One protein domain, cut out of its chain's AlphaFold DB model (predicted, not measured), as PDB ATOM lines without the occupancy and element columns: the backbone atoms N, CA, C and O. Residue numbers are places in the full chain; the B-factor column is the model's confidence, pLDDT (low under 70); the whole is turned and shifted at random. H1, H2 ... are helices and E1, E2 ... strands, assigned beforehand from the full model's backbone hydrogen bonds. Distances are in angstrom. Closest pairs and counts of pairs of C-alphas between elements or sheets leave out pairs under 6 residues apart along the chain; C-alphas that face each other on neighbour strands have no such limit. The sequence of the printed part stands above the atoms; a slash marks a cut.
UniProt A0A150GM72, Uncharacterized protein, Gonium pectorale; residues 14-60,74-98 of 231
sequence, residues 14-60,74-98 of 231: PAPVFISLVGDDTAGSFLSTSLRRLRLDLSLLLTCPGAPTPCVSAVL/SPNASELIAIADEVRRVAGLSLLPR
ATOM      1  N   PRO A  14     -27.112  40.358 -27.374       80.12
ATOM      2  CA  PRO A  14     -26.275  40.785 -28.484       80.12
ATOM      3  C   PRO A  14     -26.908  41.985 -29.194       80.12
ATOM      4  O   PRO A  14     -28.134  42.059 -29.332       80.12
ATOM      5  N   ALA A  15     -26.059  42.918 -29.628       79.06
ATOM      6  CA  ALA A  15     -26.496  44.093 -30.363       79.06
ATOM      7  C   ALA A  15     -27.282  43.669 -31.614       79.06
ATOM      8  O   ALA A  15     -26.901  42.703 -32.283       79.06
ATOM      9  N   PRO A  16     -28.378  44.364 -31.950       77.56
ATOM     10  CA  PRO A  16     -29.111  44.067 -33.165       77.56
ATOM     11  C   PRO A  16     -28.221  44.381 -34.372       77.56
ATOM     12  O   PRO A  16     -27.543  45.412 -34.418       77.56
ATOM     13  N   VAL A  17     -28.231  43.463 -35.337       82.12
ATOM     14  CA  VAL A  17     -27.463  43.591 -36.577       82.12
ATOM     15  C   VAL A  17     -28.158  44.592 -37.488       82.12
ATOM     16  O   VAL A  17     -29.349  44.461 -37.776       82.12
ATOM     17  N   PHE A  18     -27.412  45.597 -37.935       82.88
ATOM     18  CA  PHE A  18     -27.883  46.602 -38.873       82.88
ATOM     19  C   PHE A  18     -27.361  46.283 -40.275       82.88
ATOM     20  O   PHE A  18     -26.153  46.204 -40.493       82.88
ATOM     21  N   ILE A  19     -28.281  46.109 -41.225       83.62
ATOM     22  CA  ILE A  19     -27.975  45.789 -42.624       83.62
ATOM     23  C   ILE A  19     -28.366  46.993 -43.476       83.62
ATOM     24  O   ILE A  19     -29.535  47.375 -43.492       83.62
ATOM     25  N   SER A  20     -27.401  47.600 -44.167       88.12
ATOM     26  CA  SER A  20     -27.652  48.717 -45.086       88.12
ATOM     27  C   SER A  20     -26.494  48.891 -46.066       88.12
ATOM     28  O   SER A  20     -25.377  48.436 -45.818       88.12
ATOM     29  N   LEU A  21     -26.763  49.606 -47.156       86.56
ATOM     30  CA  LEU A  21     -25.744  50.202 -48.016       86.56
ATOM     31  C   LEU A  21     -25.573  51.672 -47.657       86.56
ATOM     32  O   LEU A  21     -26.549  52.351 -47.330       86.56
ATOM     33  N   VAL A  22     -24.344  52.159 -47.748       93.38
ATOM     34  CA  VAL A  22     -24.011  53.582 -47.727       93.38
ATOM     35  C   VAL A  22     -22.971  53.875 -48.799       93.38
ATOM     36  O   VAL A  22     -22.192  53.001 -49.173       93.38
ATOM     37  N   GLY A  23     -22.949  55.105 -49.285       92.25
ATOM     38  CA  GLY A  23     -21.865  55.614 -50.112       92.25
ATOM     39  C   GLY A  23     -20.613  55.921 -49.296       92.25
ATOM     40  O   GLY A  23     -20.667  56.045 -48.069       92.25
ATOM     41  N   ASP A  24     -19.479  56.088 -49.970       94.25
ATOM     42  CA  ASP A  24     -18.216  56.558 -49.378       94.25
ATOM     43  C   ASP A  24     -18.138  58.093 -49.260       94.25
ATOM     44  O   ASP A  24     -17.064  58.692 -49.311       94.25
ATOM     45  N   ASP A  25     -19.287  58.738 -49.064       92.50
ATOM     46  CA  ASP A  25     -19.432  60.186 -48.975       92.50
ATOM     47  C   ASP A  25     -19.669  60.684 -47.534       92.50
ATOM     48  O   ASP A  25     -19.676  59.935 -46.548       92.50
ATOM     49  N   THR A  26     -19.854  62.001 -47.391       88.56
ATOM     50  CA  THR A  26     -20.085  62.652 -46.094       88.56
ATOM     51  C   THR A  26     -21.319  62.101 -45.378       88.56
ATOM     52  O   THR A  26     -21.287  61.919 -44.160       88.56
ATOM     53  N   ALA A  27     -22.397  61.818 -46.110       83.38
ATOM     54  CA  ALA A  27     -23.632  61.309 -45.525       83.38
ATOM     55  C   ALA A  27     -23.470  59.865 -45.032       83.38
ATOM     56  O   ALA A  27     -23.899  59.541 -43.922       83.38
ATOM     57  N   GLY A  28     -22.772  59.020 -45.791       91.50
ATOM     58  CA  GLY A  28     -22.482  57.639 -45.412       91.50
ATOM     59  C   GLY A  28     -21.565  57.560 -44.203       91.50
ATOM     60  O   GLY A  28     -21.815  56.790 -43.269       91.50
ATOM     61  N   SER A  29     -20.552  58.429 -44.155       93.06
ATOM     62  CA  SER A  29     -19.674  58.590 -42.993       93.06
ATOM     63  C   SER A  29     -20.440  59.057 -41.750       93.06
ATOM     64  O   SER A  29     -20.273  58.495 -40.658       93.06
ATOM     65  N   PHE A  30     -21.338  60.036 -41.905       88.94
ATOM     66  CA  PHE A  30     -22.187  60.529 -40.822       88.94
ATOM     67  C   PHE A  30     -23.126  59.440 -40.288       88.94
ATOM     68  O   PHE A  30     -23.193  59.227 -39.071       88.94
ATOM     69  N   LEU A  31     -23.809  58.712 -41.177       87.00
ATOM     70  CA  LEU A  31     -24.707  57.620 -40.805       87.00
ATOM     71  C   LEU A  31     -23.937  56.504 -40.089       87.00
ATOM     72  O   LEU A  31     -24.310  56.117 -38.985       87.00
ATOM     73  N   SER A  32     -22.812  56.061 -40.653       91.25
ATOM     74  CA  SER A  32     -21.947  55.040 -40.049       91.25
ATOM     75  C   SER A  32     -21.480  55.443 -38.650       91.25
ATOM     76  O   SER A  32     -21.556  54.657 -37.706       91.25
ATOM     77  N   THR A  33     -21.032  56.690 -38.486       90.56
ATOM     78  CA  THR A  33     -20.588  57.226 -37.190       90.56
ATOM     79  C   THR A  33     -21.729  57.254 -36.178       90.56
ATOM     80  O   THR A  33     -21.541  56.863 -35.024       90.56
ATOM     81  N   SER A  34     -22.918  57.676 -36.605       84.88
ATOM     82  CA  SER A  34     -24.108  57.729 -35.755       84.88
ATOM     83  C   SER A  34     -24.534  56.331 -35.308       84.88
ATOM     84  O   SER A  34     -24.733  56.103 -34.118       84.88
ATOM     85  N   LEU A  35     -24.570  55.359 -36.224       86.81
ATOM     86  CA  LEU A  35     -24.926  53.973 -35.914       86.81
ATOM     87  C   LEU A  35     -23.920  53.304 -34.958       86.81
ATOM     88  O   LEU A  35     -24.328  52.559 -34.068       86.81
ATOM     89  N   ARG A  36     -22.617  53.620 -35.063       89.38
ATOM     90  CA  ARG A  36     -21.595  53.125 -34.113       89.38
ATOM     91  C   ARG A  36     -21.827  53.630 -32.693       89.38
ATOM     92  O   ARG A  36     -21.646  52.874 -31.741       89.38
ATOM     93  N   ARG A  37     -22.241  54.892 -32.532       87.38
ATOM     94  CA  ARG A  37     -22.548  55.467 -31.206       87.38
ATOM     95  C   ARG A  37     -23.704  54.742 -30.521       87.38
ATOM     96  O   ARG A  37     -23.712  54.632 -29.301       87.38
ATOM     97  N   LEU A  38     -24.617  54.191 -31.315       83.75
ATOM     98  CA  LEU A  38     -25.769  53.419 -30.857       83.75
ATOM     99  C   LEU A  38     -25.441  51.956 -30.532       83.75
ATOM    100  O   LEU A  38     -26.344  51.186 -30.223       83.75
ATOM    101  N   ARG A  39     -24.156  51.572 -30.592       85.62
ATOM    102  CA  ARG A  39     -23.663  50.215 -30.302       85.62
ATOM    103  C   ARG A  39     -24.352  49.125 -31.133       85.62
ATOM    104  O   ARG A  39     -24.483  47.997 -30.674       85.62
ATOM    105  N   LEU A  40     -24.793  49.464 -32.343       84.44
ATOM    106  CA  LEU A  40     -25.332  48.497 -33.295       84.44
ATOM    107  C   LEU A  40     -24.193  47.672 -33.901       84.44
ATOM    108  O   LEU A  40     -23.084  48.182 -34.083       84.44
ATOM    109  N   ASP A  41     -24.470  46.414 -34.242       86.94
ATOM    110  CA  ASP A  41     -23.528  45.609 -35.017       86.94
ATOM    111  C   ASP A  41     -23.609  46.032 -36.492       86.94
ATOM    112  O   ASP A  41     -24.643  45.876 -37.142       86.94
ATOM    113  N   LEU A  42     -22.513  46.609 -36.992       93.00
ATOM    114  CA  LEU A  42     -22.386  47.139 -38.353       93.00
ATOM    115  C   LEU A  42     -21.584  46.221 -39.274       93.00
ATOM    116  O   LEU A  42     -21.117  46.667 -40.319       93.00
ATOM    117  N   SER A  43     -21.393  44.955 -38.901       91.69
ATOM    118  CA  SER A  43     -20.709  43.961 -39.737       91.69
ATOM    119  C   SER A  43     -21.332  43.808 -41.131       91.69
ATOM    120  O   SER A  43     -20.633  43.421 -42.064       91.69
ATOM    121  N   LEU A  44     -22.615  44.160 -41.282       89.69
ATOM    122  CA  LEU A  44     -23.370  44.125 -42.537       89.69
ATOM    123  C   LEU A  44     -23.718  45.523 -43.090       89.69
ATOM    124  O   LEU A  44     -24.601  45.652 -43.939       89.69
ATOM    125  N   LEU A  45     -23.034  46.574 -42.624       91.50
ATOM    126  CA  LEU A  45     -23.088  47.903 -43.233       91.50
ATOM    127  C   LEU A  45     -22.020  47.992 -44.327       91.50
ATOM    128  O   LEU A  45     -20.830  48.110 -44.029       91.50
ATOM    129  N   LEU A  46     -22.434  47.940 -45.589       92.19
ATOM    130  CA  LEU A  46     -21.503  48.008 -46.713       92.19
ATOM    131  C   LEU A  46     -21.331  49.451 -47.168       92.19
ATOM    132  O   LEU A  46     -22.308  50.164 -47.395       92.19
ATOM    133  N   THR A  47     -20.078  49.856 -47.347       94.75
ATOM    134  CA  THR A  47     -19.728  51.123 -47.984       94.75
ATOM    135  C   THR A  47     -19.391  50.867 -49.448       94.75
ATOM    136  O   THR A  47     -18.497  50.075 -49.741       94.75
ATOM    137  N   CYS A  48     -20.098  51.532 -50.354       89.81
ATOM    138  CA  CYS A  48     -19.943  51.406 -51.797       89.81
ATOM    139  C   CYS A  48     -19.069  52.552 -52.336       89.81
ATOM    140  O   CYS A  48     -19.537  53.690 -52.360       89.81
ATOM    141  N   PRO A  49     -17.822  52.286 -52.781       92.12
ATOM    142  CA  PRO A  49     -16.934  53.333 -53.276       92.12
ATOM    143  C   PRO A  49     -17.473  54.020 -54.532       92.12
ATOM    144  O   PRO A  49     -17.862  53.346 -55.487       92.12
ATOM    145  N   GLY A  50     -17.469  55.351 -54.545       88.19
ATOM    146  CA  GLY A  50     -17.954  56.171 -55.654       88.19
ATOM    147  C   GLY A  50     -19.478  56.210 -55.815       88.19
ATOM    148  O   GLY A  50     -19.962  56.896 -56.714       88.19
ATOM    149  N   ALA A  51     -20.236  55.503 -54.972       83.00
ATOM    150  CA  ALA A  51     -21.690  55.610 -54.932       83.00
ATOM    151  C   ALA A  51     -22.101  56.676 -53.902       83.00
ATOM    152  O   ALA A  51     -21.526  56.706 -52.815       83.00
ATOM    153  N   PRO A  52     -23.093  57.536 -54.190       79.06
ATOM    154  CA  PRO A  52     -23.635  58.438 -53.183       79.06
ATOM    155  C   PRO A  52     -24.464  57.658 -52.156       79.06
ATOM    156  O   PRO A  52     -25.182  56.718 -52.498       79.06
ATOM    157  N   THR A  53     -24.412  58.065 -50.890       86.25
ATOM    158  CA  THR A  53     -25.333  57.561 -49.870       86.25
ATOM    159  C   THR A  53     -26.725  58.061 -50.216       86.25
ATOM    160  O   THR A  53     -26.897  59.280 -50.334       86.25
ATOM    161  N   PRO A  54     -27.735  57.186 -50.357       74.38
ATOM    162  CA  PRO A  54     -29.057  57.659 -50.720       74.38
ATOM    163  C   PRO A  54     -29.570  58.590 -49.613       74.38
ATOM    164  O   PRO A  54     -29.602  58.239 -48.435       74.38
ATOM    165  N   CYS A  55     -29.895  59.822 -49.996       65.81
ATOM    166  CA  CYS A  55     -30.281  60.898 -49.092       65.81
ATOM    167  C   CYS A  55     -31.510  61.594 -49.665       65.81
ATOM    168  O   CYS A  55     -31.512  61.985 -50.831       65.81
ATOM    169  N   VAL A  56     -32.529  61.805 -48.837       49.75
ATOM    170  CA  VAL A  56     -33.671  62.650 -49.190       49.75
ATOM    171  C   VAL A  56     -33.506  63.990 -48.486       49.75
ATOM    172  O   VAL A  56     -33.421  64.044 -47.260       49.75
ATOM    173  N   SER A  57     -33.466  65.074 -49.261       36.28
ATOM    174  CA  SER A  57     -33.476  66.443 -48.747       36.28
ATOM    175  C   SER A  57     -34.817  67.085 -49.077       36.28
ATOM    176  O   SER A  57     -35.174  67.206 -50.247       36.28
ATOM    177  N   ALA A  58     -35.554  67.511 -48.056       37.22
ATOM    178  CA  ALA A  58     -36.792  68.262 -48.213       37.22
ATOM    179  C   ALA A  58     -36.603  69.669 -47.637       37.22
ATOM    180  O   ALA A  58     -36.237  69.821 -46.471       37.22
ATOM    181  N   VAL A  59     -36.856  70.697 -48.449       29.64
ATOM    182  CA  VAL A  59     -36.911  72.094 -48.000       29.64
ATOM    183  C   VAL A  59     -38.375  72.420 -47.747       29.64
ATOM    184  O   VAL A  59     -39.189  72.361 -48.664       29.64
ATOM    185  N   LEU A  60     -38.727  72.682 -46.489       36.53
ATOM    186  CA  LEU A  60     -40.113  72.874 -46.068       36.53
ATOM    187  C   LEU A  60     -40.239  74.235 -45.381       36.53
ATOM    188  O   LEU A  60     -39.768  74.404 -44.258       36.53
ATOM    189  N   SER A  74     -34.160  54.993 -48.793       41.44
ATOM    190  CA  SER A  74     -34.840  53.903 -49.469       41.44
ATOM    191  C   SER A  74     -33.937  53.389 -50.573       41.44
ATOM    192  O   SER A  74     -33.726  54.131 -51.531       41.44
ATOM    193  N   PRO A  75     -33.382  52.173 -50.459       46.62
ATOM    194  CA  PRO A  75     -32.561  51.638 -51.523       46.62
ATOM    195  C   PRO A  75     -33.434  51.313 -52.740       46.62
ATOM    196  O   PRO A  75     -34.555  50.822 -52.587       46.62
ATOM    197  N   ASN A  76     -32.935  51.569 -53.946       61.06
ATOM    198  CA  ASN A  76     -33.627  51.179 -55.175       61.06
ATOM    199  C   ASN A  76     -33.539  49.653 -55.420       61.06
ATOM    200  O   ASN A  76     -32.809  48.928 -54.739       61.06
ATOM    201  N   ALA A  77     -34.273  49.138 -56.413       52.06
ATOM    202  CA  ALA A  77     -34.311  47.700 -56.705       52.06
ATOM    203  C   ALA A  77     -32.918  47.098 -56.985       52.06
ATOM    204  O   ALA A  77     -32.631  45.985 -56.544       52.06
ATOM    205  N   SER A  78     -32.034  47.831 -57.670       57.25
ATOM    206  CA  SER A  78     -30.672  47.364 -57.960       57.25
ATOM    207  C   SER A  78     -29.788  47.309 -56.707       57.25
ATOM    208  O   SER A  78     -29.023  46.360 -56.531       57.25
ATOM    209  N   GLU A  79     -29.961  48.260 -55.790       57.97
ATOM    210  CA  GLU A  79     -29.288  48.304 -54.491       57.97
ATOM    211  C   GLU A  79     -29.753  47.167 -53.576       57.97
ATOM    212  O   GLU A  79     -28.937  46.526 -52.919       57.97
ATOM    213  N   LEU A  80     -31.045  46.836 -53.579       53.28
ATOM    214  CA  LEU A  80     -31.573  45.695 -52.822       53.28
ATOM    215  C   LEU A  80     -31.103  44.355 -53.380       53.28
ATOM    216  O   LEU A  80     -30.788  43.453 -52.604       53.28
ATOM    217  N   ILE A  81     -31.013  44.226 -54.707       65.88
ATOM    218  CA  ILE A  81     -30.411  43.049 -55.342       65.88
ATOM    219  C   ILE A  81     -28.942  42.930 -54.924       65.88
ATOM    220  O   ILE A  81     -28.511  41.842 -54.558       65.88
ATOM    221  N   ALA A  82     -28.191  44.036 -54.895       63.94
ATOM    222  CA  ALA A  82     -26.803  44.037 -54.439       63.94
ATOM    223  C   ALA A  82     -26.666  43.649 -52.953       63.94
ATOM    224  O   ALA A  82     -25.792  42.852 -52.610       63.94
ATOM    225  N   ILE A  83     -27.556  44.137 -52.078       55.09
ATOM    226  CA  ILE A  83     -27.613  43.722 -50.664       55.09
ATOM    227  C   ILE A  83     -27.902  42.224 -50.559       55.09
ATOM    228  O   ILE A  83     -27.221  41.512 -49.822       55.09
ATOM    229  N   ALA A  84     -28.910  41.734 -51.285       61.00
ATOM    230  CA  ALA A  84     -29.299  40.330 -51.252       61.00
ATOM    231  C   ALA A  84     -28.174  39.416 -51.766       61.00
ATOM    232  O   ALA A  84     -27.892  38.388 -51.147       61.00
ATOM    233  N   ASP A  85     -27.506  39.806 -52.855       70.06
ATOM    234  CA  ASP A  85     -26.360  39.091 -53.419       70.06
ATOM    235  C   ASP A  85     -25.207  39.023 -52.404       70.06
ATOM    236  O   ASP A  85     -24.649  37.948 -52.170       70.06
ATOM    237  N   GLU A  86     -24.896  40.136 -51.733       66.81
ATOM    238  CA  GLU A  86     -23.835  40.171 -50.727       66.81
ATOM    239  C   GLU A  86     -24.157  39.305 -49.504       66.81
ATOM    240  O   GLU A  86     -23.320  38.509 -49.071       66.81
ATOM    241  N   VAL A  87     -25.373  39.402 -48.956       53.62
ATOM    242  CA  VAL A  87     -25.794  38.589 -47.803       53.62
ATOM    243  C   VAL A  87     -25.667  37.098 -48.124       53.62
ATOM    244  O   VAL A  87     -25.168  36.320 -47.308       53.62
ATOM    245  N   ARG A  88     -26.061  36.687 -49.335       82.94
ATOM    246  CA  ARG A  88     -25.921  35.297 -49.791       82.94
ATOM    247  C   ARG A  88     -24.459  34.898 -49.941       82.94
ATOM    248  O   ARG A  88     -24.093  33.814 -49.492       82.94
ATOM    249  N   ARG A  89     -23.618  35.776 -50.491       74.38
ATOM    250  CA  ARG A  89     -22.175  35.548 -50.628       74.38
ATOM    251  C   ARG A  89     -21.504  35.324 -49.272       74.38
ATOM    252  O   ARG A  89     -20.770  34.351 -49.120       74.38
ATOM    253  N   VAL A  90     -21.784  36.177 -48.285       58.38
ATOM    254  CA  VAL A  90     -21.249  36.054 -46.915       58.38
ATOM    255  C   VAL A  90     -21.735  34.766 -46.240       58.38
ATOM    256  O   VAL A  90     -20.974  34.122 -45.524       58.38
ATOM    257  N   ALA A  91     -22.967  34.342 -46.524       59.06
ATOM    258  CA  ALA A  91     -23.531  33.087 -46.028       59.06
ATOM    259  C   ALA A  91     -23.075  31.828 -46.803       59.06
ATOM    260  O   ALA A  91     -23.508  30.725 -46.468       59.06
ATOM    261  N   GLY A  92     -22.240  31.958 -47.842       82.38
ATOM    262  CA  GLY A  92     -21.820  30.833 -48.689       82.38
ATOM    263  C   GLY A  92     -22.944  30.241 -49.551       82.38
ATOM    264  O   GLY A  92     -22.868  29.086 -49.967       82.38
ATOM    265  N   LEU A  93     -24.003  31.012 -49.804       73.06
ATOM    266  CA  LEU A  93     -25.163  30.617 -50.596       73.06
ATOM    267  C   LEU A  93     -25.001  31.051 -52.060       73.06
ATOM    268  O   LEU A  93     -24.476  32.121 -52.358       73.06
ATOM    269  N   SER A  94     -25.511  30.242 -52.990       85.25
ATOM    270  CA  SER A  94     -25.536  30.577 -54.421       85.25
ATOM    271  C   SER A  94     -26.419  31.798 -54.687       85.25
ATOM    272  O   SER A  94     -27.497  31.893 -54.100       85.25
ATOM    273  N   LEU A  95     -26.011  32.704 -55.579       77.69
ATOM    274  CA  LEU A  95     -26.811  33.876 -55.967       77.69
ATOM    275  C   LEU A  95     -28.149  33.466 -56.601       77.69
ATOM    276  O   LEU A  95     -28.252  32.401 -57.216       77.69
ATOM    277  N   LEU A  96     -29.177  34.297 -56.430       73.75
ATOM    278  CA  LEU A  96     -30.481  34.052 -57.047       73.75
ATOM    279  C   LEU A  96     -30.456  34.461 -58.530       73.75
ATOM    280  O   LEU A  96     -29.759  35.411 -58.893       73.75
ATOM    281  N   PRO A  97     -31.219  33.779 -59.404       77.94
ATOM    282  CA  PRO A  97     -31.415  34.233 -60.775       77.94
ATOM    283  C   PRO A  97     -32.007  35.644 -60.773       77.94
ATOM    284  O   PRO A  97     -32.995  35.899 -60.081       77.94
ATOM    285  N   ARG A  98     -31.419  36.564 -61.545       74.19
ATOM    286  CA  ARG A  98     -31.939  37.931 -61.635       74.19
ATOM    287  C   ARG A  98     -33.269  37.930 -62.396       74.19
ATOM    288  O   ARG A  98     -33.312  37.385 -63.502       74.19
TER     289      ARG A  98
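What this domain is: This is residues 14 to 60 and 74 to 98 of the 231 residues of an uncharacterized protein of Gonium pectorale (UniProt A0A150GM72). A ribbon of two parallel strands, E1 and E2, runs between two helices, with H1 packed over one face and H2 over the other, and a tail of residues 49 to 60 leads away from this body to a cut. Past H2, residues 91 to 98 fold back along it. The printed part has 72 residues with two named helices and two named strands in the order E1, H1, E2, H2; the sheet's order is E1, E2, and the class is mixed, helices and strands. The whole is only just loose, close to compact, with a radius of gyration of the C-alphas of 13.6 A and spans of 43 by 31 by 22 A.

How they stand to each other: Start at the sheet, where E1, residues 17 to 23, and E2, residues 41 to 48, are parallel neighbours at 18 degrees. Look at N 22 and O 46, 2.9 A apart, and N 48 and O 22, 2.8 A apart, both within hydrogen-bond range. E2 bends by 55 degrees at residue 44. Between the strands along the chain comes H1, residues 26 to 37, and E1, H1 and E2 form a strand-helix-strand unit, two parallel neighbour strands joined through a helix, with a right-handed crossover. The closest C-alphas of H1 and E2 are those of Arg 36 and Leu 42, 7.4 A apart; those of E1 and H1 are Val 22 and Gly 28, 4.9 A apart. Next find H2, residues 77 to 90, whose closest approach to E1 is between the C-alphas of Ile 83 and Leu 21, 7.2 A apart. E2 and H2 are near each other, with 7 pairs of C-alphas within 10 A, and H1 and H2 are apart. In H1 and H2 every O i to N i+4 pair is within hydrogen-bond range.

Where its parts are: Find C-alpha 17 at (-27.463, 43.591, -36.577); from there E1 runs 18.9 A to C-alpha 23. E2 covers 18.1 A from Asp 41 to Cys 48, where C-alpha 48 stands at (-19.943, 51.406, -51.797). H1 is 16.7 A long from Thr 26 to Arg 37. H2, the longest helix, runs 20.1 A from Ala 77 to Val 90, ending at C-alpha 90, (-21.249, 36.054, -46.915).

The domain as a whole: The C-alphas farthest apart are those of Leu 60 and Gly 92, at 45.9 A. Residues 61 to 73 are not printed, and C-alphas 60 and 74 stand 20.0 A apart across this cut, which lies in the link from E2 to H2. The links E1 to H1 and H1 to E2 are tight. Check the B-factor column for the model's confidence: the mean pLDDT of the printed part is 75.9, with residues 55 to 60, 74 to 84, 86 to 87 and 90 to 91 under 70.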